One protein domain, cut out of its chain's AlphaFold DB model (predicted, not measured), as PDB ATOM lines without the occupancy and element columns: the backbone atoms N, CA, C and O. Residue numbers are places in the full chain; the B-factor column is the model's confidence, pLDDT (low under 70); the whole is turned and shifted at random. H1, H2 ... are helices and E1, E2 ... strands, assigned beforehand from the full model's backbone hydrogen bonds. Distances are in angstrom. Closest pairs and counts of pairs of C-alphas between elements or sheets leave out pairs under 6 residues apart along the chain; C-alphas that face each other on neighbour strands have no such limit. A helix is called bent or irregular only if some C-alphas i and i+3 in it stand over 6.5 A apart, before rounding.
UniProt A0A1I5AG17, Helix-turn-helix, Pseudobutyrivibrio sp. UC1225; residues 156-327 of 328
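This is residues 156 to 327 of the 328 residues of the protein "Helix-turn-helix" of Pseudobutyrivibrio sp. UC1225 (UniProt A0A1I5AG17). What shape do these atoms make? A sheet of four strands, curled like part of a barrel, covers helices H1, H4 and H5 on one face, giving two layers, a sheet and helices. H2, H5 and H6 lie side by side as a bundle, and the tip of the helical hairpin of H5 and H6, residues 292 to 297, sticks out. What is it built of? The printed part has 172 residues with seven named helices and four named strands, in the order H1 H2 E1 E2 H3 H4 E3 E4 H5 H6 H7; the antiparallel sheet runs E1 E2 E4 E3, and the class is mixed. It is compact, with a radius of gyration of the C-alphas of 16.1 A and spans of 43 by 38 by 35 A.

What do the first two helices touch? H1, residues 156 to 176, touches H4, residues 229 to 247, with residues 167 to 175 alone, about perpendicular at 83 degrees; their closest C-alphas, Val 171 and Thr 236, are 5.6 A apart. H2, residues 183 to 195, touches H4 at a shallow tilt of 25 degrees, opposite ways, the closest C-alphas being Leu 193 and Ala 234, 5.2 A. How is the sheet joined? E1, residues 200 to 208, and E2, residues 211 to 219, form a hairpin, as do E3, residues 252 to 259, and E4, residues 262 to 269; within hydrogen-bond range are N 203 and O 215, 2.9 A, N 216 and O 267, 2.9 A, and N 255 and O 266, 3.0 A. E2, H3, residues 220 to 223, H4 and E3 form a split strand-helix-strand unit, two strands running the same way with E4 between them in the sheet and a right-handed crossover. Where do the last helices stand? H5, residues 274 to 293, is on the sheet at a height of 9.4 A and touches H6, residues 296 to 312, at a shallow tilt of 15 degrees, opposite ways, the closest C-alphas being Lys 291 and Ile 299, 7.1 A. H7, residues 317 to 325, only just touches H4, at its residue 245 alone, with 3 pairs of C-alphas within 8 A, the closest Met 245 and Leu 317, 7.2 A. Are the helix backbones complete? Every O i to N i+4 pair is within hydrogen-bond range in H2, H4, H6 and H7, against 14 of 17 in H1 and 11 of 16 in H5; H3 is too short for such a pair.

Where are the anchors? H1 begins at C-alpha 156 (-40.722, 24.818, 56.708), and H7 ends at C-alpha 325 (-19.238, 37.347, 41.386). How long are the longer elements? H1 measures 31.0 A, H5 30.5 A, H4 27.1 A and E2 26.4 A. H1 and H5 are irregular: C-alphas 173 and 176 are 7.3 A apart, and C-alphas 289 and 292 7.7 A.

How far does it reach? The two C-alphas farthest apart, those of Pro 295 and Lys 327, are 47.7 A apart. Are there cuts, long links or weak places? The printed part has no cut and no long link. The mean pLDDT of the printed part is 92.8, and residue 327 is under 70.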
ATOM      1  N   TRP A 156     -41.972  24.797  57.474       97.06
ATOM      2  CA  TRP A 156     -40.722  24.818  56.708       97.06
ATOM      3  C   TRP A 156     -39.500  25.199  57.545       97.06
ATOM      4  O   TRP A 156     -38.426  24.635  57.336       97.06
ATOM      5  N   ASN A 157     -39.645  26.117  58.499       96.94
ATOM      6  CA  ASN A 157     -38.569  26.481  59.416       96.94
ATOM      7  C   ASN A 157     -38.206  25.323  60.350       96.94
ATOM      8  O   ASN A 157     -37.022  25.099  60.594       96.94
ATOM      9  N   GLU A 158     -39.187  24.560  60.833       97.50
ATOM     10  CA  GLU A 158     -38.943  23.350  61.626       97.50
ATOM     11  C   GLU A 158     -38.171  22.302  60.813       97.50
ATOM     12  O   GLU A 158     -37.164  21.772  61.283       97.50
ATOM     13  N   GLN A 159     -38.587  22.059  59.566       97.69
ATOM     14  CA  GLN A 159     -37.907  21.129  58.658       97.69
ATOM     15  C   GLN A 159     -36.470  21.574  58.360       97.69
ATOM     16  O   GLN A 159     -35.548  20.764  58.426       97.69
ATOM     17  N   ARG A 160     -36.251  22.868  58.097       97.31
ATOM     18  CA  ARG A 160     -34.901  23.425  57.937       97.31
ATOM     19  C   ARG A 160     -34.063  23.239  59.198       97.31
ATOM     20  O   ARG A 160     -32.934  22.779  59.110       97.31
ATOM     21  N   THR A 161     -34.626  23.552  60.361       97.81
ATOM     22  CA  THR A 161     -33.934  23.415  61.649       97.81
ATOM     23  C   THR A 161     -33.520  21.965  61.900       97.81
ATOM     24  O   THR A 161     -32.436  21.720  62.420       97.81
ATOM     25  N   ALA A 162     -34.343  20.990  61.501       97.94
ATOM     26  CA  ALA A 162     -33.985  19.577  61.583       97.94
ATOM     27  C   ALA A 162     -32.771  19.231  60.700       97.94
ATOM     28  O   ALA A 162     -31.848  18.572  61.176       97.94
ATOM     29  N   VAL A 163     -32.738  19.724  59.455       97.94
ATOM     30  CA  VAL A 163     -31.586  19.564  58.545       97.94
ATOM     31  C   VAL A 163     -30.331  20.208  59.132       97.94
ATOM     32  O   VAL A 163     -29.294  19.555  59.224       97.94
ATOM     33  N   ASP A 164     -30.434  21.453  59.592       97.31
ATOM     34  CA  ASP A 164     -29.315  22.200  60.166       97.31
ATOM     35  C   ASP A 164     -28.759  21.511  61.421       97.31
ATOM     36  O   ASP A 164     -27.548  21.340  61.556       97.31
ATOM     37  N   ASN A 165     -29.628  21.060  62.330       97.69
ATOM     38  CA  ASN A 165     -29.215  20.356  63.547       97.69
ATOM     39  C   ASN A 165     -28.491  19.042  63.247       97.69
ATOM     40  O   ASN A 165     -27.582  18.666  63.986       97.69
ATOM     41  N   PHE A 166     -28.889  18.349  62.180       97.44
ATOM     42  CA  PHE A 166     -28.261  17.101  61.772       97.44
ATOM     43  C   PHE A 166     -26.899  17.337  61.105       97.44
ATOM     44  O   PHE A 166     -25.912  16.699  61.466       97.44
ATOM     45  N   TYR A 167     -26.825  18.271  60.152       97.12
ATOM     46  CA  TYR A 167     -25.653  18.429  59.291       97.12
ATOM     47  C   TYR A 167     -24.605  19.420  59.799       97.12
ATOM     48  O   TYR A 167     -23.424  19.221  59.520       97.12
ATOM     49  N   ASN A 168     -24.970  20.453  60.564       96.00
ATOM     50  CA  ASN A 168     -23.994  21.440  61.044       96.00
ATOM     51  C   ASN A 168     -22.841  20.817  61.856       96.00
ATOM     52  O   ASN A 168     -21.692  21.203  61.614       96.00
ATOM     53  N   PRO A 169     -23.075  19.849  62.768       96.31
ATOM     54  CA  PRO A 169     -21.984  19.156  63.453       96.31
ATOM     55  C   PRO A 169     -21.086  18.372  62.486       96.31
ATOM     56  O   PRO A 169     -19.866  18.442  62.590       96.31
ATOM     57  N   LEU A 170     -21.674  17.685  61.499       95.50
ATOM     58  CA  LEU A 170     -20.929  16.894  60.513       95.50
ATOM     59  C   LEU A 170     -20.045  17.778  59.625       95.50
ATOM     60  O   LEU A 170     -18.885  17.453  59.380       95.50
ATOM     61  N   VAL A 171     -20.570  18.924  59.187       94.56
ATOM     62  CA  VAL A 171     -19.829  19.928  58.408       94.56
ATOM     63  C   VAL A 171     -18.700  20.542  59.237       94.56
ATOM     64  O   VAL A 171     -17.614  20.792  58.717       94.56
ATOM     65  N   HIS A 172     -18.931  20.781  60.529       92.50
ATOM     66  CA  HIS A 172     -17.891  21.265  61.435       92.50
ATOM     67  C   HIS A 172     -16.752  20.245  61.585       92.50
ATOM     68  O   HIS A 172     -15.581  20.613  61.495       92.50
ATOM     69  N   ASP A 173     -17.076  18.966  61.764       91.44
ATOM     70  CA  ASP A 173     -16.077  17.904  61.925       91.44
ATOM     71  C   ASP A 173     -15.313  17.620  60.620       91.44
ATOM     72  O   ASP A 173     -14.122  17.296  60.646       91.44
ATOM     73  N   ALA A 174     -15.965  17.825  59.473       88.88
ATOM     74  CA  ALA A 174     -15.369  17.728  58.143       88.88
ATOM     75  C   ALA A 174     -14.536  18.962  57.738       88.88
ATOM     76  O   ALA A 174     -13.983  18.982  56.642       88.88
ATOM     77  N   ALA A 175     -14.373  19.974  58.600       74.62
ATOM     78  CA  ALA A 175     -13.651  21.212  58.269       74.62
ATOM     79  C   ALA A 175     -12.162  21.018  57.909       74.62
ATOM     80  O   ALA A 175     -11.533  21.936  57.389       74.62
ATOM     81  N   ASN A 176     -11.594  19.844  58.202       74.50
ATOM     82  CA  ASN A 176     -10.224  19.485  57.833       74.50
ATOM     83  C   ASN A 176     -10.127  18.733  56.492       74.50
ATOM     84  O   ASN A 176      -9.015  18.424  56.059       74.50
ATOM     85  N   GLU A 177     -11.252  18.384  55.861       76.25
ATOM     86  CA  GLU A 177     -11.235  17.773  54.532       76.25
ATOM     87  C   GLU A 177     -10.745  18.776  53.472       76.25
ATOM     88  O   GLU A 177     -10.878  19.990  53.650       76.25
ATOM     89  N   PRO A 178     -10.137  18.304  52.367       79.75
ATOM     90  CA  PRO A 178      -9.700  19.185  51.296       79.75
ATOM     91  C   PRO A 178     -10.873  19.987  50.726       79.75
ATOM     92  O   PRO A 178     -11.860  19.420  50.258       79.75
ATOM     93  N   ASN A 179     -10.726  21.309  50.737       86.94
ATOM     94  CA  ASN A 179     -11.677  22.222  50.119       86.94
ATOM     95  C   ASN A 179     -11.781  21.964  48.614       86.94
ATOM     96  O   ASN A 179     -10.762  21.744  47.950       86.94
ATOM     97  N   VAL A 180     -12.996  22.072  48.076       93.06
ATOM     98  CA  VAL A 180     -13.212  22.040  46.630       93.06
ATOM     99  C   VAL A 180     -12.443  23.182  45.968       93.06
ATOM    100  O   VAL A 180     -12.541  24.347  46.360       93.06
ATOM    101  N   SER A 181     -11.635  22.837  44.974       93.12
ATOM    102  CA  SER A 181     -10.743  23.771  44.288       93.12
ATOM    103  C   SER A 181     -11.090  23.908  42.813       93.12
ATOM    104  O   SER A 181     -10.906  24.978  42.228       93.12
ATOM    105  N   ARG A 182     -11.639  22.843  42.217       94.19
ATOM    106  CA  ARG A 182     -12.020  22.794  40.807       94.19
ATOM    107  C   ARG A 182     -13.518  22.656  40.615       94.19
ATOM    108  O   ARG A 182     -14.208  21.980  41.369       94.19
ATOM    109  N   LEU A 183     -14.021  23.266  39.546       92.44
ATOM    110  CA  LEU A 183     -15.437  23.175  39.196       92.44
ATOM    111  C   LEU A 183     -15.843  21.732  38.836       92.44
ATOM    112  O   LEU A 183     -16.947  21.292  39.155       92.44
ATOM    113  N   SER A 184     -14.932  20.967  38.235       93.69
ATOM    114  CA  SER A 184     -15.102  19.537  37.972       93.69
ATOM    115  C   SER A 184     -15.210  18.698  39.250       93.69
ATOM    116  O   SER A 184     -16.015  17.770  39.278       93.69
ATOM    117  N   GLU A 185     -14.469  19.034  40.314       94.69
ATOM    118  CA  GLU A 185     -14.574  18.369  41.625       94.69
ATOM    119  C   GLU A 185     -15.982  18.542  42.200       94.69
ATOM    120  O   GLU A 185     -16.611  17.556  42.570       94.69
ATOM    121  N   PHE A 186     -16.534  19.758  42.141       95.31
ATOM    122  CA  PHE A 186     -17.903  20.008  42.597       95.31
ATOM    123  C   PHE A 186     -18.937  19.151  41.847       95.31
ATOM    124  O   PHE A 186     -19.869  18.617  42.446       95.31
ATOM    125  N   LEU A 187     -18.770  18.961  40.532       94.69
ATOM    126  CA  LEU A 187     -19.661  18.094  39.755       94.69
ATOM    127  C   LEU A 187     -19.500  16.605  40.111       94.69
ATOM    128  O   LEU A 187     -20.481  15.860  40.081       94.69
ATOM    129  N   VAL A 188     -18.290  16.167  40.480       95.44
ATOM    130  CA  VAL A 188     -18.042  14.818  41.019       95.44
ATOM    131  C   VAL A 188     -18.729  14.636  42.373       95.44
ATOM    132  O   VAL A 188     -19.339  13.594  42.606       95.44
ATOM    133  N   ASP A 189     -18.705  15.647  43.237       95.69
ATOM    134  CA  ASP A 189     -19.393  15.603  44.530       95.69
ATOM    135  C   ASP A 189     -20.927  15.566  44.354       95.69
ATOM    136  O   ASP A 189     -21.616  14.794  45.025       95.69
ATOM    137  N   ILE A 190     -21.471  16.280  43.356       96.69
ATOM    138  CA  ILE A 190     -22.882  16.136  42.948       96.69
ATOM    139  C   ILE A 190     -23.182  14.718  42.446       96.69
ATOM    140  O   ILE A 190     -24.228  14.149  42.761       96.69
ATOM    141  N   ARG A 191     -22.275  14.106  41.681       95.94
ATOM    142  CA  ARG A 191     -22.439  12.714  41.249       95.94
ATOM    143  C   ARG A 191     -22.494  11.754  42.443       95.94
ATOM    144  O   ARG A 191     -23.315  10.840  42.442       95.94
ATOM    145  N   ALA A 192     -21.658  11.965  43.459       96.81
ATOM    146  CA  ALA A 192     -21.645  11.139  44.665       96.81
ATOM    147  C   ALA A 192     -22.979  11.207  45.433       96.81
ATOM    148  O   ALA A 192     -23.426  10.190  45.966       96.81
ATOM    149  N   LEU A 193     -23.653  12.365  45.432       97.00
ATOM    150  CA  LEU A 193     -25.013  12.499  45.968       97.00
ATOM    151  C   LEU A 193     -26.006  11.587  45.237       97.00
ATOM    152  O   LEU A 193     -26.720  10.822  45.884       97.00
ATOM    153  N   ILE A 194     -26.005  11.610  43.903       96.94
ATOM    154  CA  ILE A 194     -26.887  10.770  43.074       96.94
ATOM    155  C   ILE A 194     -26.625   9.284  43.349       96.94
ATOM    156  O   ILE A 194     -27.548   8.515  43.598       96.94
ATOM    157  N   GLN A 195     -25.352   8.886  43.388       96.00
ATOM    158  CA  GLN A 195     -24.936   7.503  43.654       96.00
ATOM    159  C   GLN A 195     -25.264   7.026  45.072       96.00
ATOM    160  O   GLN A 195     -25.328   5.825  45.323       96.00
ATOM    161  N   SER A 196     -25.489   7.951  46.006       95.94
ATOM    162  CA  SER A 196     -25.962   7.624  47.350       95.94
ATOM    163  C   SER A 196     -27.472   7.355  47.426       95.94
ATOM    164  O   SER A 196     -27.974   7.005  48.494       95.94
ATOM    165  N   GLY A 197     -28.193   7.492  46.307       93.00
ATOM    166  CA  GLY A 197     -29.630   7.237  46.204       93.00
ATOM    167  C   GLY A 197     -30.517   8.455  46.475       93.00
ATOM    168  O   GLY A 197     -31.719   8.285  46.664       93.00
ATOM    169  N   ILE A 198     -29.951   9.667  46.514       93.75
ATOM    170  CA  ILE A 198     -30.717  10.913  46.671       93.75
ATOM    171  C   ILE A 198     -31.132  11.427  45.295       93.75
ATOM    172  O   ILE A 198     -30.316  11.492  44.375       93.75
ATOM    173  N   SER A 199     -32.382  11.869  45.178       92.62
ATOM    174  CA  SER A 199     -32.860  12.567  43.987       92.62
ATOM    175  C   SER A 199     -32.603  14.071  44.090       92.62
ATOM    176  O   SER A 199     -32.975  14.725  45.066       92.62
ATOM    177  N   ILE A 200     -32.009  14.641  43.047       95.62
ATOM    178  CA  ILE A 200     -31.700  16.064  42.908       95.62
ATOM    179  C   ILE A 200     -32.557  16.642  41.782       95.62
ATOM    180  O   ILE A 200     -32.454  16.262  40.614       95.62
ATOM    181  N   ASN A 201     -33.403  17.612  42.113       93.12
ATOM    182  CA  ASN A 201     -34.038  18.439  41.097       93.12
ATOM    183  C   ASN A 201     -33.140  19.655  40.827       93.12
ATOM    184  O   ASN A 201     -32.944  20.490  41.713       93.12
ATOM    185  N   ALA A 202     -32.573  19.710  39.619       94.62
ATOM    186  CA  ALA A 202     -31.713  20.792  39.166       94.62
ATOM    187  C   ALA A 202     -32.478  21.764  38.257       94.62
ATOM    188  O   ALA A 202     -32.985  21.370  37.204       94.62
ATOM    189  N   ASP A 203     -32.492  23.045  38.621       92.38
ATOM    190  CA  ASP A 203     -33.129  24.100  37.830       92.38
ATOM    191  C   ASP A 203     -32.300  25.393  37.770       92.38
ATOM    192  O   ASP A 203     -31.150  25.436  38.203       92.38
ATOM    193  N   THR A 204     -32.830  26.450  37.164       91.94
ATOM    194  CA  THR A 204     -32.149  27.726  36.963       91.94
ATOM    195  C   THR A 204     -33.020  28.869  37.454       91.94
ATOM    196  O   THR A 204     -34.143  29.055  36.996       91.94
ATOM    197  N   LYS A 205     -32.472  29.684  38.357       89.38
ATOM    198  CA  LYS A 205     -33.094  30.941  38.774       89.38
ATOM    199  C   LYS A 205     -32.543  32.091  37.948       89.38
ATOM    200  O   LYS A 205     -31.326  32.205  37.816       89.38
ATOM    201  N   TYR A 206     -33.426  32.960  37.467       88.38
ATOM    202  CA  TYR A 206     -33.071  34.177  36.743       88.38
ATOM    203  C   TYR A 206     -33.299  35.395  37.643       88.38
ATOM    204  O   TYR A 206     -34.389  35.577  38.177       88.38
ATOM    205  N   TYR A 207     -32.266  36.217  37.820       83.44
ATOM    206  CA  TYR A 207     -32.315  37.483  38.568       83.44
ATOM    207  C   TYR A 207     -32.260  38.706  37.643       83.44
ATOM    208  O   TYR A 207     -32.548  39.825  38.062       83.44
ATOM    209  N   GLY A 208     -31.883  38.497  36.384       80.94
ATOM    210  CA  GLY A 208     -31.746  39.527  35.367       80.94
ATOM    211  C   GLY A 208     -30.894  39.026  34.204       80.94
ATOM    212  O   GLY A 208     -30.478  37.867  34.161       80.94
ATOM    213  N   VAL A 209     -30.618  39.905  33.242       78.38
ATOM    214  CA  VAL A 209     -29.800  39.555  32.074       78.38
ATOM    215  C   VAL A 209     -28.382  39.188  32.521       78.38
ATOM    216  O   VAL A 209     -27.653  40.030  33.038       78.38
ATOM    217  N   GLY A 210     -27.992  37.930  32.305       78.38
ATOM    218  CA  GLY A 210     -26.671  37.406  32.675       78.38
ATOM    219  C   GLY A 210     -26.497  37.074  34.161       78.38
ATOM    220  O   GLY A 210     -25.443  36.573  34.543       78.38
ATOM    221  N   ASP A 211     -27.522  37.302  34.983       87.12
ATOM    222  CA  ASP A 211     -27.515  37.023  36.414       87.12
ATOM    223  C   ASP A 211     -28.439  35.843  36.704       87.12
ATOM    224  O   ASP A 211     -29.667  35.968  36.760       87.12
ATOM    225  N   ILE A 212     -27.824  34.670  36.801       91.19
ATOM    226  CA  ILE A 212     -28.512  33.393  36.929       91.19
ATOM    227  C   ILE A 212     -27.818  32.517  37.971       91.19
ATOM    228  O   ILE A 212     -26.620  32.658  38.229       91.19
ATOM    229  N   GLY A 213     -28.570  31.596  38.563       93.44
ATOM    230  CA  GLY A 213     -28.051  30.627  39.525       93.44
ATOM    231  C   GLY A 213     -28.590  29.225  39.294       93.44
ATOM    232  O   GLY A 213     -29.694  29.059  38.777       93.44
ATOM    233  N   LEU A 214     -27.810  28.222  39.690       95.75
ATOM    234  CA  LEU A 214     -28.233  26.823  39.702       95.75
ATOM    235  C   LEU A 214     -29.043  26.566  40.974       95.75
ATOM    236  O   LEU A 214     -28.561  26.828  42.073       95.75
ATOM    237  N   ILE A 215     -30.259  26.053  40.830       95.69
ATOM    238  CA  ILE A 215     -31.066  25.558  41.946       95.69
ATOM    239  C   ILE A 215     -30.814  24.059  42.061       95.69
ATOM    240  O   ILE A 215     -30.981  23.348  41.075       95.69
ATOM    241  N   LEU A 216     -30.463  23.581  43.252       97.12
ATOM    242  CA  LEU A 216     -30.421  22.157  43.585       97.12
ATOM    243  C   LEU A 216     -31.399  21.889  44.725       97.12
ATOM    244  O   LEU A 216     -31.217  22.405  45.829       97.12
ATOM    245  N   SER A 217     -32.443  21.113  44.447       96.12
ATOM    246  CA  SER A 217     -33.508  20.800  45.399       96.12
ATOM    247  C   SER A 217     -33.479  19.329  45.792       96.12
ATOM    248  O   SER A 217     -33.440  18.454  44.926       96.12
ATOM    249  N   PHE A 218     -33.557  19.075  47.095       97.12
ATOM    250  CA  PHE A 218     -33.448  17.751  47.707       97.12
ATOM    251  C   PHE A 218     -34.683  17.451  48.549       97.12
ATOM    252  O   PHE A 218     -35.222  18.349  49.199       97.12
ATOM    253  N   THR A 219     -35.123  16.193  48.585       97.31
ATOM    254  CA  THR A 219     -36.200  15.771  49.491       97.31
ATOM    255  C   THR A 219     -35.682  15.689  50.923       97.31
ATOM    256  O   THR A 219     -34.747  14.942  51.202       97.31
ATOM    257  N   VAL A 220     -36.320  16.397  51.860       97.81
ATOM    258  CA  VAL A 220     -35.882  16.445  53.269       97.81
ATOM    259  C   VAL A 220     -35.850  15.051  53.904       97.81
ATOM    260  O   VAL A 220     -34.898  14.712  54.599       97.81
ATOM    261  N   SER A 221     -36.845  14.209  53.624       96.00
ATOM    262  CA  SER A 221     -36.895  12.841  54.153       96.00
ATOM    263  C   SER A 221     -35.826  11.909  53.575       96.00
ATOM    264  O   SER A 221     -35.472  10.938  54.231       96.00
ATOM    265  N   GLU A 222     -35.315  12.175  52.367       95.56
ATOM    266  CA  GLU A 222     -34.213  11.392  51.784       95.56
ATOM    267  C   GLU A 222     -32.892  11.744  52.469       95.56
ATOM    268  O   GLU A 222     -32.156  10.852  52.885       95.56
ATOM    269  N   ILE A 223     -32.622  13.043  52.644       97.06
ATOM    270  CA  ILE A 223     -31.367  13.518  53.237       97.06
ATOM    271  C   ILE A 223     -31.301  13.324  54.756       97.06
ATOM    272  O   ILE A 223     -30.214  13.376  55.314       97.06
ATOM    273  N   LEU A 224     -32.431  13.118  55.435       96.81
ATOM    274  CA  LEU A 224     -32.490  12.814  56.872       96.81
ATOM    275  C   LEU A 224     -32.685  11.318  57.166       96.81
ATOM    276  O   LEU A 224     -32.970  10.947  58.303       96.81
ATOM    277  N   ASN A 225     -32.569  10.450  56.160       94.50
ATOM    278  CA  ASN A 225     -32.722   9.014  56.355       94.50
ATOM    279  C   ASN A 225     -31.535   8.426  57.141       94.50
ATOM    280  O   ASN A 225     -30.477   8.165  56.567       94.50
ATOM    281  N   GLU A 226     -31.747   8.144  58.432       87.81
ATOM    282  CA  GLU A 226     -30.731   7.651  59.379       87.81
ATOM    283  C   GLU A 226     -29.928   6.434  58.880       87.81
ATOM    284  O   GLU A 226     -28.734   6.312  59.177       87.81
ATOM    285  N   ASP A 227     -30.542   5.567  58.073       92.06
ATOM    286  CA  ASP A 227     -29.914   4.344  57.568       92.06
ATOM    287  C   ASP A 227     -28.938   4.597  56.404       92.06
ATOM    288  O   ASP A 227     -28.072   3.763  56.112       92.06
ATOM    289  N   ASN A 228     -29.015   5.759  55.747       93.69
ATOM    290  CA  ASN A 228     -28.222   6.063  54.561       93.69
ATOM    291  C   ASN A 228     -26.952   6.868  54.887       93.69
ATOM    292  O   ASN A 228     -26.810   8.056  54.592       93.69
ATOM    293  N   LYS A 229     -25.955   6.184  55.456       95.06
ATOM    294  CA  LYS A 229     -24.648   6.789  55.781       95.06
ATOM    295  C   LYS A 229     -23.903   7.342  54.561       95.06
ATOM    296  O   LYS A 229     -23.152   8.307  54.701       95.06
ATOM    297  N   ALA A 230     -24.079   6.729  53.387       95.44
ATOM    298  CA  ALA A 230     -23.464   7.204  52.147       95.44
ATOM    299  C   ALA A 230     -24.042   8.567  51.740       95.44
ATOM    300  O   ALA A 230     -23.274   9.479  51.433       95.44
ATOM    301  N   CYS A 231     -25.367   8.720  51.844       96.25
ATOM    302  CA  CYS A 231     -26.075   9.988  51.661       96.25
ATOM    303  C   CYS A 231     -25.550  11.053  52.618       96.25
ATOM    304  O   CYS A 231     -25.110  12.105  52.164       96.25
ATOM    305  N   HIS A 232     -25.488  10.764  53.921       96.75
ATOM    306  CA  HIS A 232     -25.021  11.752  54.897       96.75
ATOM    307  C   HIS A 232     -23.597  12.228  54.610       96.75
ATOM    308  O   HIS A 232     -23.312  13.419  54.725       96.75
ATOM    309  N   LYS A 233     -22.704  11.323  54.194       95.62
ATOM    310  CA  LYS A 233     -21.340  11.691  53.803       95.62
ATOM    311  C   LYS A 233     -21.335  12.593  52.565       95.62
ATOM    312  O   LYS A 233     -20.695  13.641  52.588       95.62
ATOM    313  N   ALA A 234     -22.048  12.202  51.508       96.62
ATOM    314  CA  ALA A 234     -22.108  12.963  50.261       96.62
ATOM    315  C   ALA A 234     -22.760  14.345  50.459       96.62
ATOM    316  O   ALA A 234     -22.247  15.347  49.968       96.62
ATOM    317  N   PHE A 235     -23.838  14.424  51.242       97.62
ATOM    318  CA  PHE A 235     -24.518  15.682  51.550       97.62
ATOM    319  C   PHE A 235     -23.697  16.582  52.470       97.62
ATOM    320  O   PHE A 235     -23.623  17.782  52.229       97.62
ATOM    321  N   THR A 236     -22.981  16.020  53.449       97.00
ATOM    322  CA  THR A 236     -22.015  16.791  54.251       97.00
ATOM    323  C   THR A 236     -20.937  17.413  53.363       97.00
ATOM    324  O   THR A 236     -20.675  18.609  53.476       97.00
ATOM    325  N   LYS A 237     -20.361  16.636  52.433       96.31
ATOM    326  CA  LYS A 237     -19.362  17.136  51.477       96.31
ATOM    327  C   LYS A 237     -19.922  18.268  50.612       96.31
ATOM    328  O   LYS A 237     -19.305  19.324  50.527       96.31
ATOM    329  N   PHE A 238     -21.126  18.094  50.071       97.19
ATOM    330  CA  PHE A 238     -21.823  19.126  49.304       97.19
ATOM    331  C   PHE A 238     -22.008  20.439  50.086       97.19
ATOM    332  O   PHE A 238     -21.781  21.523  49.548       97.19
ATOM    333  N   LEU A 239     -22.373  20.367  51.371       97.12
ATOM    334  CA  LEU A 239     -22.492  21.556  52.219       97.12
ATOM    335  C   LEU A 239     -21.132  22.223  52.487       97.12
ATOM    336  O   LEU A 239     -21.047  23.453  52.474       97.12
ATOM    337  N   CYS A 240     -20.064  21.439  52.683       96.38
ATOM    338  CA  CYS A 240     -18.695  21.960  52.771       96.38
ATOM    339  C   CYS A 240     -18.275  22.687  51.483       96.38
ATOM    340  O   CYS A 240     -17.633  23.740  51.547       96.38
ATOM    341  N   ASP A 241     -18.682  22.176  50.322       96.06
ATOM    342  CA  ASP A 241     -18.367  22.776  49.024       96.06
ATOM    343  C   ASP A 241     -19.075  24.107  48.833       96.06
ATOM    344  O   ASP A 241     -18.432  25.104  48.505       96.06
ATOM    345  N   ILE A 242     -20.374  24.168  49.136       96.00
ATOM    346  CA  ILE A 242     -21.128  25.427  49.108       96.00
ATOM    347  C   ILE A 242     -20.501  26.447  50.056       96.00
ATOM    348  O   ILE A 242     -20.326  27.607  49.678       96.00
ATOM    349  N   LYS A 243     -20.131  26.029  51.273       94.88
ATOM    350  CA  LYS A 243     -19.467  26.906  52.243       94.88
ATOM    351  C   LYS A 243     -18.151  27.454  51.683       94.88
ATOM    352  O   LYS A 243     -17.934  28.661  51.735       94.88
ATOM    353  N   THR A 244     -17.323  26.594  51.095       95.00
ATOM    354  CA  THR A 244     -16.051  26.972  50.460       95.00
ATOM    355  C   THR A 244     -16.269  27.964  49.314       95.00
ATOM    356  O   THR A 244     -15.626  29.009  49.253       95.00
ATOM    357  N   MET A 245     -17.213  27.682  48.414       94.81
ATOM    358  CA  MET A 245     -17.532  28.564  47.288       94.81
ATOM    359  C   MET A 245     -18.089  29.916  47.762       94.81
ATOM    360  O   MET A 245     -17.775  30.956  47.179       94.81
ATOM    361  N   ASN A 246     -18.863  29.931  48.851       95.00
ATOM    362  CA  ASN A 246     -19.323  31.161  49.489       95.00
ATOM    363  C   ASN A 246     -18.168  31.975  50.091       95.00
ATOM    364  O   ASN A 246     -18.127  33.190  49.918       95.00
ATOM    365  N   GLU A 247     -17.181  31.326  50.712       93.69
ATOM    366  CA  GLU A 247     -15.943  31.983  51.164       93.69
ATOM    367  C   GLU A 247     -15.121  32.565  49.997       93.69
ATOM    368  O   GLU A 247     -14.394  33.545  50.176       93.69
ATOM    369  N   TYR A 248     -15.256  32.016  48.784       94.38
ATOM    370  CA  TYR A 248     -14.676  32.592  47.563       94.38
ATOM    371  C   TYR A 248     -15.468  33.786  47.007       94.38
ATOM    372  O   TYR A 248     -14.957  34.497  46.138       94.38
ATOM    373  N   GLY A 249     -16.666  34.050  47.534       93.69
ATOM    374  CA  GLY A 249     -17.523  35.172  47.153       93.69
ATOM    375  C   GLY A 249     -18.766  34.784  46.352       93.69
ATOM    376  O   GLY A 249     -19.418  35.670  45.805       93.69
ATOM    377  N   MET A 250     -19.116  33.495  46.250       95.06
ATOM    378  CA  MET A 250     -20.349  33.069  45.580       95.06
ATOM    379  C   MET A 250     -21.553  33.161  46.531       95.06
ATOM    380  O   MET A 250     -21.646  32.359  47.461       95.06
ATOM    381  N   PRO A 251     -22.531  34.049  46.283       94.69
ATOM    382  CA  PRO A 251     -23.741  34.073  47.087       94.69
ATOM    383  C   PRO A 251     -24.587  32.819  46.847       94.69
ATOM    384  O   PRO A 251     -24.746  32.352  45.714       94.69
ATOM    385  N   TYR A 252     -25.198  32.317  47.915       96.06
ATOM    386  CA  TYR A 252     -26.219  31.286  47.827       96.06
ATOM    387  C   TYR A 252     -27.405  31.594  48.737       96.06
ATOM    388  O   TYR A 252     -27.293  32.322  49.723       96.06
ATOM    389  N   TYR A 253     -28.553  31.029  48.384       94.69
ATOM    390  CA  TYR A 253     -29.800  31.182  49.125       94.69
ATOM    391  C   TYR A 253     -30.403  29.812  49.370       94.69
ATOM    392  O   TYR A 253     -30.330  28.941  48.503       94.69
ATOM    393  N   ILE A 254     -31.003  29.634  50.542       95.75
ATOM    394  CA  ILE A 254     -31.722  28.411  50.873       95.75
ATOM    395  C   ILE A 254     -33.207  28.741  50.906       95.75
ATOM    396  O   ILE A 254     -33.611  29.635  51.654       95.75
ATOM    397  N   ASP A 255     -34.008  27.973  50.181       94.44
ATOM    398  CA  ASP A 255     -35.468  28.046  50.171       94.44
ATOM    399  C   ASP A 255     -36.066  26.692  50.580       94.44
ATOM    400  O   ASP A 255     -35.414  25.651  50.496       94.44
ATOM    401  N   MET A 256     -37.301  26.715  51.078       96.00
ATOM    402  CA  MET A 256     -38.079  25.521  51.411       96.00
ATOM    403  C   MET A 256     -39.382  25.565  50.628       96.00
ATOM    404  O   MET A 256     -39.987  26.630  50.499       96.00
ATOM    405  N   TYR A 257     -39.819  24.415  50.132       95.31
ATOM    406  CA  TYR A 257     -41.110  24.291  49.468       95.31
ATOM    407  C   TYR A 257     -41.654  22.868  49.644       95.31
ATOM    408  O   TYR A 257     -40.923  21.948  50.001       95.31
ATOM    409  N   SER A 258     -42.948  22.669  49.425       94.94
ATOM    410  CA  SER A 258     -43.607  21.363  49.536       94.94
ATOM    411  C   SER A 258     -44.488  21.095  48.325       94.94
ATOM    412  O   SER A 258     -45.177  21.990  47.839       94.94
ATOM    413  N   ASN A 259     -44.492  19.860  47.844       92.75
ATOM    414  CA  ASN A 259     -45.384  19.419  46.776       92.75
ATOM    415  C   ASN A 259     -45.826  17.967  47.025       92.75
ATOM    416  O   ASN A 259     -45.626  17.423  48.115       92.75
ATOM    417  N   GLU A 260     -46.414  17.329  46.019       91.06
ATOM    418  CA  GLU A 260     -46.892  15.943  46.064       91.06
ATOM    419  C   GLU A 260     -45.778  14.947  46.426       91.06
ATOM    420  O   GLU A 260     -46.045  13.903  47.016       91.06
ATOM    421  N   SER A 261     -44.523  15.280  46.110       89.75
ATOM    422  CA  SER A 261     -43.338  14.463  46.406       89.75
ATOM    423  C   SER A 261     -42.683  14.787  47.759       89.75
ATOM    424  O   SER A 261     -41.549  14.378  48.019       89.75
ATOM    425  N   GLY A 262     -43.374  15.543  48.615       93.62
ATOM    426  CA  GLY A 262     -42.937  15.887  49.964       93.62
ATOM    427  C   GLY A 262     -42.254  17.250  50.075       93.62
ATOM    428  O   GLY A 262     -42.292  18.084  49.169       93.62
ATOM    429  N   THR A 263     -41.647  17.492  51.237       96.94
ATOM    430  CA  THR A 263     -40.930  18.739  51.530       96.94
ATOM    431  C   THR A 263     -39.540  18.715  50.918       96.94
ATOM    432  O   THR A 263     -38.794  17.742  51.067       96.94
ATOM    433  N   LYS A 264     -39.189  19.809  50.250       96.44
ATOM    434  CA  LYS A 264     -37.906  20.023  49.600       96.44
ATOM    435  C   LYS A 264     -37.136  21.149  50.281       96.44
ATOM    436  O   LYS A 264     -37.725  22.142  50.714       96.44
ATOM    437  N   ILE A 265     -35.820  20.986  50.330       97.69
ATOM    438  CA  ILE A 265     -34.859  22.044  50.643       97.69
ATOM    439  C   ILE A 265     -34.063  22.360  49.381       97.69
ATOM    440  O   ILE A 265     -33.558  21.453  48.718       97.69
ATOM    441  N   SER A 266     -33.961  23.641  49.045       96.12
ATOM    442  CA  SER A 266     -33.327  24.106  47.812       96.12
ATOM    443  C   SER A 266     -32.156  25.008  48.100       96.12
ATOM    444  O   SER A 266     -32.295  25.971  48.845       96.12
ATOM    445  N   TYR A 267     -31.041  24.750  47.431       97.25
ATOM    446  CA  TYR A 267     -29.856  25.593  47.441       97.25
ATOM    447  C   TYR A 267     -29.754  26.286  46.088       97.25
ATOM    448  O   TYR A 267     -29.505  25.645  45.069       97.25
ATOM    449  N   THR A 268     -29.968  27.601  46.069       95.94
ATOM    450  CA  THR A 268     -29.741  28.423  44.880       95.94
ATOM    451  C   THR A 268     -28.325  28.973  44.916       95.94
ATOM    452  O   THR A 268     -28.044  29.892  45.681       95.94
ATOM    453  N   LEU A 269     -27.454  28.440  44.069       96.12
ATOM    454  CA  LEU A 269     -26.058  28.836  43.921       96.12
ATOM    455  C   LEU A 269     -25.962  29.898  42.819       96.12
ATOM    456  O   LEU A 269     -26.061  29.583  41.629       96.12
ATOM    457  N   ARG A 270     -25.841  31.175  43.195       94.12
ATOM    458  CA  ARG A 270     -25.897  32.302  42.250       94.12
ATOM    459  C   ARG A 270     -24.521  32.552  41.637       94.12
ATOM    460  O   ARG A 270     -23.774  33.433  42.050       94.12
ATOM    461  N   TRP A 271     -24.214  31.738  40.635       92.94
ATOM    462  CA  TRP A 271     -23.062  31.892  39.760       92.94
ATOM    463  C   TRP A 271     -23.413  31.400  38.356       92.94
ATOM    464  O   TRP A 271     -23.839  30.258  38.172       92.94
ATOM    465  N   SER A 272     -23.210  32.254  37.351       90.81
ATOM    466  CA  SER A 272     -23.704  32.045  35.986       90.81
ATOM    467  C   SER A 272     -23.111  30.841  35.252       90.81
ATOM    468  O   SER A 272     -23.675  30.416  34.247       90.81
ATOM    469  N   ALA A 273     -21.991  30.286  35.726       90.19
ATOM    470  CA  ALA A 273     -21.392  29.085  35.147       90.19
ATOM    471  C   ALA A 273     -22.117  27.793  35.569       90.19
ATOM    472  O   ALA A 273     -22.142  26.827  34.809       90.19
ATOM    473  N   LEU A 274     -22.733  27.768  36.756       93.50
ATOM    474  CA  LEU A 274     -23.300  26.547  37.337       93.50
ATOM    475  C   LEU A 274     -24.536  25.997  36.611       93.50
ATOM    476  O   LEU A 274     -24.650  24.775  36.526       93.50
ATOM    477  N   PRO A 275     -25.453  26.808  36.046       93.06
ATOM    478  CA  PRO A 275     -26.603  26.280  35.306       93.06
ATOM    479  C   PRO A 275     -26.250  25.337  34.148       93.06
ATOM    480  O   PRO A 275     -27.069  24.490  33.790       93.06
ATOM    481  N   ALA A 276     -25.024  25.403  33.610       90.81
ATOM    482  CA  ALA A 276     -24.531  24.448  32.616       90.81
ATOM    483  C   ALA A 276     -24.569  22.988  33.116       90.81
ATOM    484  O   ALA A 276     -24.697  22.060  32.316       90.81
ATOM    485  N   PHE A 277     -24.531  22.772  34.435       93.62
ATOM    486  CA  PHE A 277     -24.575  21.445  35.043       93.62
ATOM    487  C   PHE A 277     -25.947  20.785  34.983       93.62
ATOM    488  O   PHE A 277     -26.009  19.562  35.066       93.62
ATOM    489  N   LYS A 278     -27.041  21.541  34.804       93.44
ATOM    490  CA  LYS A 278     -28.414  21.011  34.862       93.44
ATOM    491  C   LYS A 278     -28.596  19.757  34.000       93.44
ATOM    492  O   LYS A 278     -29.066  18.731  34.486       93.44
ATOM    493  N   ASN A 279     -28.158  19.815  32.741       92.25
ATOM    494  CA  ASN A 279     -28.265  18.681  31.818       92.25
ATOM    495  C   ASN A 279     -27.376  17.502  32.222       92.25
ATOM    496  O   ASN A 279     -27.781  16.352  32.071       92.25
ATOM    497  N   THR A 280     -26.167  17.761  32.719       94.00
ATOM    498  CA  THR A 280     -25.264  16.693  33.165       94.00
ATOM    499  C   THR A 280     -25.811  16.010  34.416       94.00
ATOM    500  O   THR A 280     -25.800  14.786  34.478       94.00
ATOM    501  N   ILE A 281     -26.371  16.767  35.363       95.94
ATOM    502  CA  ILE A 281     -27.042  16.236  36.559       95.94
ATOM    503  C   ILE A 281     -28.209  15.340  36.161       95.94
ATOM    504  O   ILE A 281     -28.273  14.198  36.605       95.94
ATOM    505  N   TYR A 282     -29.079  15.812  35.264       94.69
ATOM    506  CA  TYR A 282     -30.198  15.016  34.764       94.69
ATOM    507  C   TYR A 282     -29.737  13.682  34.154       94.69
ATOM    508  O   TYR A 282     -30.218  12.623  34.549       94.69
ATOM    509  N   LYS A 283     -28.736  13.724  33.265       94.44
ATOM    510  CA  LYS A 283     -28.165  12.521  32.641       94.44
ATOM    511  C   LYS A 283     -27.529  11.572  33.660       94.44
ATOM    512  O   LYS A 283     -27.671  10.364  33.517       94.44
ATOM    513  N   MET A 284     -26.836  12.096  34.677       96.00
ATOM    514  CA  MET A 284     -26.264  11.280  35.758       96.00
ATOM    515  C   MET A 284     -27.352  10.545  36.542       96.00
ATOM    516  O   MET A 284     -27.178   9.368  36.848       96.00
ATOM    517  N   GLN A 285     -28.476  11.203  36.825       95.62
ATOM    518  CA  GLN A 285     -29.599  10.571  37.519       95.62
ATOM    519  C   GLN A 285     -30.295   9.519  36.670       95.62
ATOM    520  O   GLN A 285     -30.504   8.412  37.153       95.62
ATOM    521  N   GLU A 286     -30.628   9.829  35.414       94.44
ATOM    522  CA  GLU A 286     -31.228   8.838  34.513       94.44
ATOM    523  C   GLU A 286     -30.338   7.605  34.366       94.44
ATOM    524  O   GLU A 286     -30.828   6.478  34.447       94.44
ATOM    525  N   HIS A 287     -29.032   7.822  34.197       94.44
ATOM    526  CA  HIS A 287     -28.071   6.738  34.103       94.44
ATOM    527  C   HIS A 287     -28.060   5.881  35.370       94.44
ATOM    528  O   HIS A 287     -28.183   4.667  35.263       94.44
ATOM    529  N   GLU A 288     -27.952   6.482  36.560       94.62
ATOM    530  CA  GLU A 288     -27.894   5.717  37.812       94.62
ATOM    531  C   GLU A 288     -29.207   4.957  38.081       94.62
ATOM    532  O   GLU A 288     -29.156   3.814  38.525       94.62
ATOM    533  N   ILE A 289     -30.367   5.526  37.722       92.69
ATOM    534  CA  ILE A 289     -31.679   4.853  37.813       92.69
ATOM    535  C   ILE A 289     -31.745   3.622  36.898       92.69
ATOM    536  O   ILE A 289     -32.299   2.593  37.278       92.69
ATOM    537  N   GLN A 290     -31.214   3.720  35.678       92.50
ATOM    538  CA  GLN A 290     -31.308   2.656  34.671       92.50
ATOM    539  C   GLN A 290     -30.148   1.659  34.730       92.50
ATOM    540  O   GLN A 290     -30.231   0.597  34.112       92.50
ATOM    541  N   LYS A 291     -29.082   1.974  35.466       90.75
ATOM    542  CA  LYS A 291     -27.783   1.292  35.456       90.75
ATOM    543  C   LYS A 291     -27.854  -0.227  35.553       90.75
ATOM    544  O   LYS A 291     -27.134  -0.904  34.833       90.75
ATOM    545  N   GLU A 292     -28.736  -0.765  36.394       90.12
ATOM    546  CA  GLU A 292     -28.898  -2.217  36.577       90.12
ATOM    547  C   GLU A 292     -29.488  -2.936  35.350       90.12
ATOM    548  O   GLU A 292     -29.384  -4.155  35.229       90.12
ATOM    549  N   THR A 293     -30.114  -2.189  34.438       92.00
ATOM    550  CA  THR A 293     -30.778  -2.708  33.233       92.00
ATOM    551  C   THR A 293     -29.999  -2.444  31.943       92.00
ATOM    552  O   THR A 293     -30.326  -3.026  30.908       92.00
ATOM    553  N   LEU A 294     -28.975  -1.586  31.991       91.81
ATOM    554  CA  LEU A 294     -28.193  -1.193  30.820       91.81
ATOM    555  C   LEU A 294     -27.110  -2.236  30.487       91.81
ATOM    556  O   LEU A 294     -26.487  -2.790  31.393       91.81
ATOM    557  N   PRO A 295     -26.821  -2.488  29.197       93.56
ATOM    558  CA  PRO A 295     -25.653  -3.266  28.795       93.56
ATOM    559  C   PRO A 295     -24.333  -2.569  29.168       93.56
ATOM    560  O   PRO A 295     -24.223  -1.348  29.052       93.56
ATOM    561  N   ASP A 296     -23.285  -3.345  29.476       93.31
ATOM    562  CA  ASP A 296     -21.956  -2.831  29.865       93.31
ATOM    563  C   ASP A 296     -21.394  -1.764  28.905       93.31
ATOM    564  O   ASP A 296     -20.782  -0.790  29.335       93.31
ATOM    565  N   PHE A 297     -21.624  -1.906  27.592       93.62
ATOM    566  CA  PHE A 297     -21.110  -0.948  26.609       93.62
ATOM    567  C   PHE A 297     -21.771   0.437  26.711       93.62
ATOM    568  O   PHE A 297     -21.127   1.435  26.381       93.62
ATOM    569  N   GLU A 298     -23.034   0.516  27.146       92.75
ATOM    570  CA  GLU A 298     -23.734   1.789  27.355       92.75
ATOM    571  C   GLU A 298     -23.250   2.468  28.635       92.75
ATOM    572  O   GLU A 298     -23.038   3.682  28.639       92.75
ATOM    573  N   ILE A 299     -22.977   1.679  29.680       92.62
ATOM    574  CA  ILE A 299     -22.351   2.158  30.918       92.62
ATOM    575  C   ILE A 299     -20.967   2.744  30.611       92.62
ATOM    576  O   ILE A 299     -20.699   3.904  30.919       92.62
ATOM    577  N   ASP A 300     -20.117   2.000  29.902       94.12
ATOM    578  CA  ASP A 300     -18.783   2.460  29.503       94.12
ATOM    579  C   ASP A 300     -18.820   3.725  28.632       94.12
ATOM    580  O   ASP A 300     -17.950   4.599  28.737       94.12
ATOM    581  N   LEU A 301     -19.800   3.823  27.727       94.44
ATOM    582  CA  LEU A 301     -19.977   4.995  26.872       94.44
ATOM    583  C   LEU A 301     -20.384   6.225  27.690       94.44
ATOM    584  O   LEU A 301     -19.851   7.317  27.457       94.44
ATOM    585  N   PHE A 302     -21.287   6.048  28.656       94.62
ATOM    586  CA  PHE A 302     -21.687   7.101  29.581       94.62
ATOM    587  C   PHE A 302     -20.489   7.603  30.397       94.62
ATOM    588  O   PHE A 302     -20.216   8.803  30.388       94.62
ATOM    589  N   GLU A 303     -19.707   6.706  31.008       94.50
ATOM    590  CA  GLU A 303     -18.527   7.080  31.805       94.50
ATOM    591  C   GLU A 303     -17.484   7.849  30.985       94.50
ATOM    592  O   GLU A 303     -16.929   8.852  31.443       94.50
ATOM    593  N   LYS A 304     -17.232   7.423  29.741       94.06
ATOM    594  CA  LYS A 304     -16.317   8.134  28.832       94.06
ATOM    595  C   LYS A 304     -16.821   9.534  28.497       94.06
ATOM    596  O   LYS A 304     -16.027  10.475  28.477       94.06
ATOM    597  N   THR A 305     -18.122   9.668  28.245       92.88
ATOM    598  CA  THR A 305     -18.752  10.956  27.933       92.88
ATOM    599  C   THR A 305     -18.676  11.891  29.136       92.88
ATOM    600  O   THR A 305     -18.160  12.997  29.017       92.88
ATOM    601  N   LEU A 306     -19.066  11.413  30.319       92.62
ATOM    602  CA  LEU A 306     -19.001  12.183  31.558       92.62
ATOM    603  C   LEU A 306     -17.566  12.594  31.915       92.62
ATOM    604  O   LEU A 306     -17.329  13.724  32.331       92.62
ATOM    605  N   SER A 307     -16.582  11.713  31.706       91.88
ATOM    606  CA  SER A 307     -15.165  12.043  31.906       91.88
ATOM    607  C   SER A 307     -14.689  13.143  30.952       91.88
ATOM    608  O   SER A 307     -13.873  13.983  31.333       91.88
ATOM    609  N   SER A 308     -15.193  13.160  29.715       90.50
ATOM    610  CA  SER A 308     -14.930  14.238  28.762       90.50
ATOM    611  C   SER A 308     -15.581  15.551  29.201       90.50
ATOM    612  O   SER A 308     -14.916  16.585  29.169       90.50
ATOM    613  N   ASP A 309     -16.836  15.514  29.649       88.06
ATOM    614  CA  ASP A 309     -17.557  16.690  30.151       88.06
ATOM    615  C   ASP A 309     -16.851  17.294  31.376       88.06
ATOM    616  O   ASP A 309     -16.611  18.498  31.422       88.06
ATOM    617  N   LEU A 310     -16.410  16.463  32.328       89.31
ATOM    618  CA  LEU A 310     -15.665  16.907  33.514       89.31
ATOM    619  C   LEU A 310     -14.378  17.660  33.161       89.31
ATOM    620  O   LEU A 310     -14.031  18.624  33.840       89.31
ATOM    621  N   LYS A 311     -13.685  17.274  32.082       88.94
ATOM    622  CA  LYS A 311     -12.481  17.986  31.619       88.94
ATOM    623  C   LYS A 311     -12.789  19.383  31.086       88.94
ATOM    624  O   LYS A 311     -11.924  20.248  31.167       88.94
ATOM    625  N   MET A 312     -13.991  19.623  30.557       86.56
ATOM    626  CA  MET A 312     -14.402  20.965  30.122       86.56
ATOM    627  C   MET A 312     -14.590  21.925  31.303       86.56
ATOM    628  O   MET A 312     -14.508  23.136  31.124       86.56
ATOM    629  N   TYR A 313     -14.796  21.384  32.506       86.44
ATOM    630  CA  TYR A 313     -14.999  22.131  33.745       86.44
ATOM    631  C   TYR A 313     -13.763  22.144  34.653       86.44
ATOM    632  O   TYR A 313     -13.886  22.371  35.855       86.44
ATOM    633  N   ASP A 314     -12.562  21.917  34.113       86.88
ATOM    634  CA  ASP A 314     -11.312  22.036  34.876       86.88
ATOM    635  C   ASP A 314     -10.908  23.509  35.085       86.88
ATOM    636  O   ASP A 314      -9.882  23.994  34.604       86.88
ATOM    637  N   LEU A 315     -11.770  24.238  35.790       90.50
ATOM    638  CA  LEU A 315     -11.621  25.648  36.125       90.50
ATOM    639  C   LEU A 315     -11.312  25.803  37.614       90.50
ATOM    640  O   LEU A 315     -11.871  25.077  38.440       90.50
ATOM    641  N   ASP A 316     -10.451  26.762  37.957       93.69
ATOM    642  CA  ASP A 316     -10.165  27.128  39.348       93.69
ATOM    643  C   ASP A 316     -11.352  27.902  39.937       93.69
ATOM    644  O   ASP A 316     -11.650  29.020  39.517       93.69
ATOM    645  N   LEU A 317     -12.042  27.303  40.911       93.12
ATOM    646  CA  LEU A 317     -13.257  27.881  41.490       93.12
ATOM    647  C   LEU A 317     -13.006  29.248  42.109       93.12
ATOM    648  O   LEU A 317     -13.824  30.154  41.961       93.12
ATOM    649  N   LYS A 318     -11.891  29.403  42.822       93.06
ATOM    650  CA  LYS A 318     -11.607  30.620  43.574       93.06
ATOM    651  C   LYS A 318     -11.377  31.793  42.636       93.06
ATOM    652  O   LYS A 318     -11.895  32.880  42.889       93.06
ATOM    653  N   GLU A 319     -10.591  31.594  41.587       92.25
ATOM    654  CA  GLU A 319     -10.320  32.646  40.612       92.25
ATOM    655  C   GLU A 319     -11.560  32.961  39.769       92.25
ATOM    656  O   GLU A 319     -11.914  34.134  39.643       92.25
ATOM    657  N   GLU A 320     -12.288  31.951  39.289       92.44
ATOM    658  CA  GLU A 320     -13.500  32.181  38.496       92.44
ATOM    659  C   GLU A 320     -14.597  32.894  39.294       92.44
ATOM    660  O   GLU A 320     -15.137  33.896  38.824       92.44
ATOM    661  N   ILE A 321     -14.883  32.454  40.526       92.06
ATOM    662  CA  ILE A 321     -15.893  33.089  41.387       92.06
ATOM    663  C   ILE A 321     -15.511  34.541  41.676       92.06
ATOM    664  O   ILE A 321     -16.364  35.427  41.590       92.06
ATOM    665  N   LYS A 322     -14.236  34.834  41.958       89.56
ATOM    666  CA  LYS A 322     -13.795  36.226  42.132       89.56
ATOM    667  C   LYS A 322     -14.027  37.057  40.873       89.56
ATOM    668  O   LYS A 322     -14.460  38.200  40.986       89.56
ATOM    669  N   ILE A 323     -13.736  36.514  39.691       87.06
ATOM    670  CA  ILE A 323     -13.896  37.229  38.418       87.06
ATOM    671  C   ILE A 323     -15.374  37.481  38.105       87.06
ATOM    672  O   ILE A 323     -15.718  38.549  37.594       87.06
ATOM    673  N   SER A 324     -16.249  36.512  38.367       82.81
ATOM    674  CA  SER A 324     -17.655  36.580  37.969       82.81
ATOM    675  C   SER A 324     -18.564  37.226  39.010       82.81
ATOM    676  O   SER A 324     -19.490  37.936  38.629       82.81
ATOM    677  N   CYS A 325     -18.319  36.989  40.301       81.62
ATOM    678  CA  CYS A 325     -19.238  37.347  41.386       81.62
ATOM    679  C   CYS A 325     -18.826  38.627  42.127       81.62
ATOM    680  O   CYS A 325     -19.696  39.337  42.621       81.62
ATOM    681  N   ASN A 326     -17.533  38.983  42.140       70.69
ATOM    682  CA  ASN A 326     -17.051  40.225  42.765       70.69
ATOM    683  C   ASN A 326     -16.977  41.408  41.783       70.69
ATOM    684  O   ASN A 326     -16.259  42.374  42.030       70.69
ATOM    685  N   LYS A 327     -17.715  41.361  40.664       56.38
ATOM    686  CA  LYS A 327     -17.949  42.539  39.817       56.38
ATOM    687  C   LYS A 327     -18.944  43.473  40.509       56.38
ATOM    688  O   LYS A 327     -20.103  43.529  40.119       56.38
TER     689      LYS A 327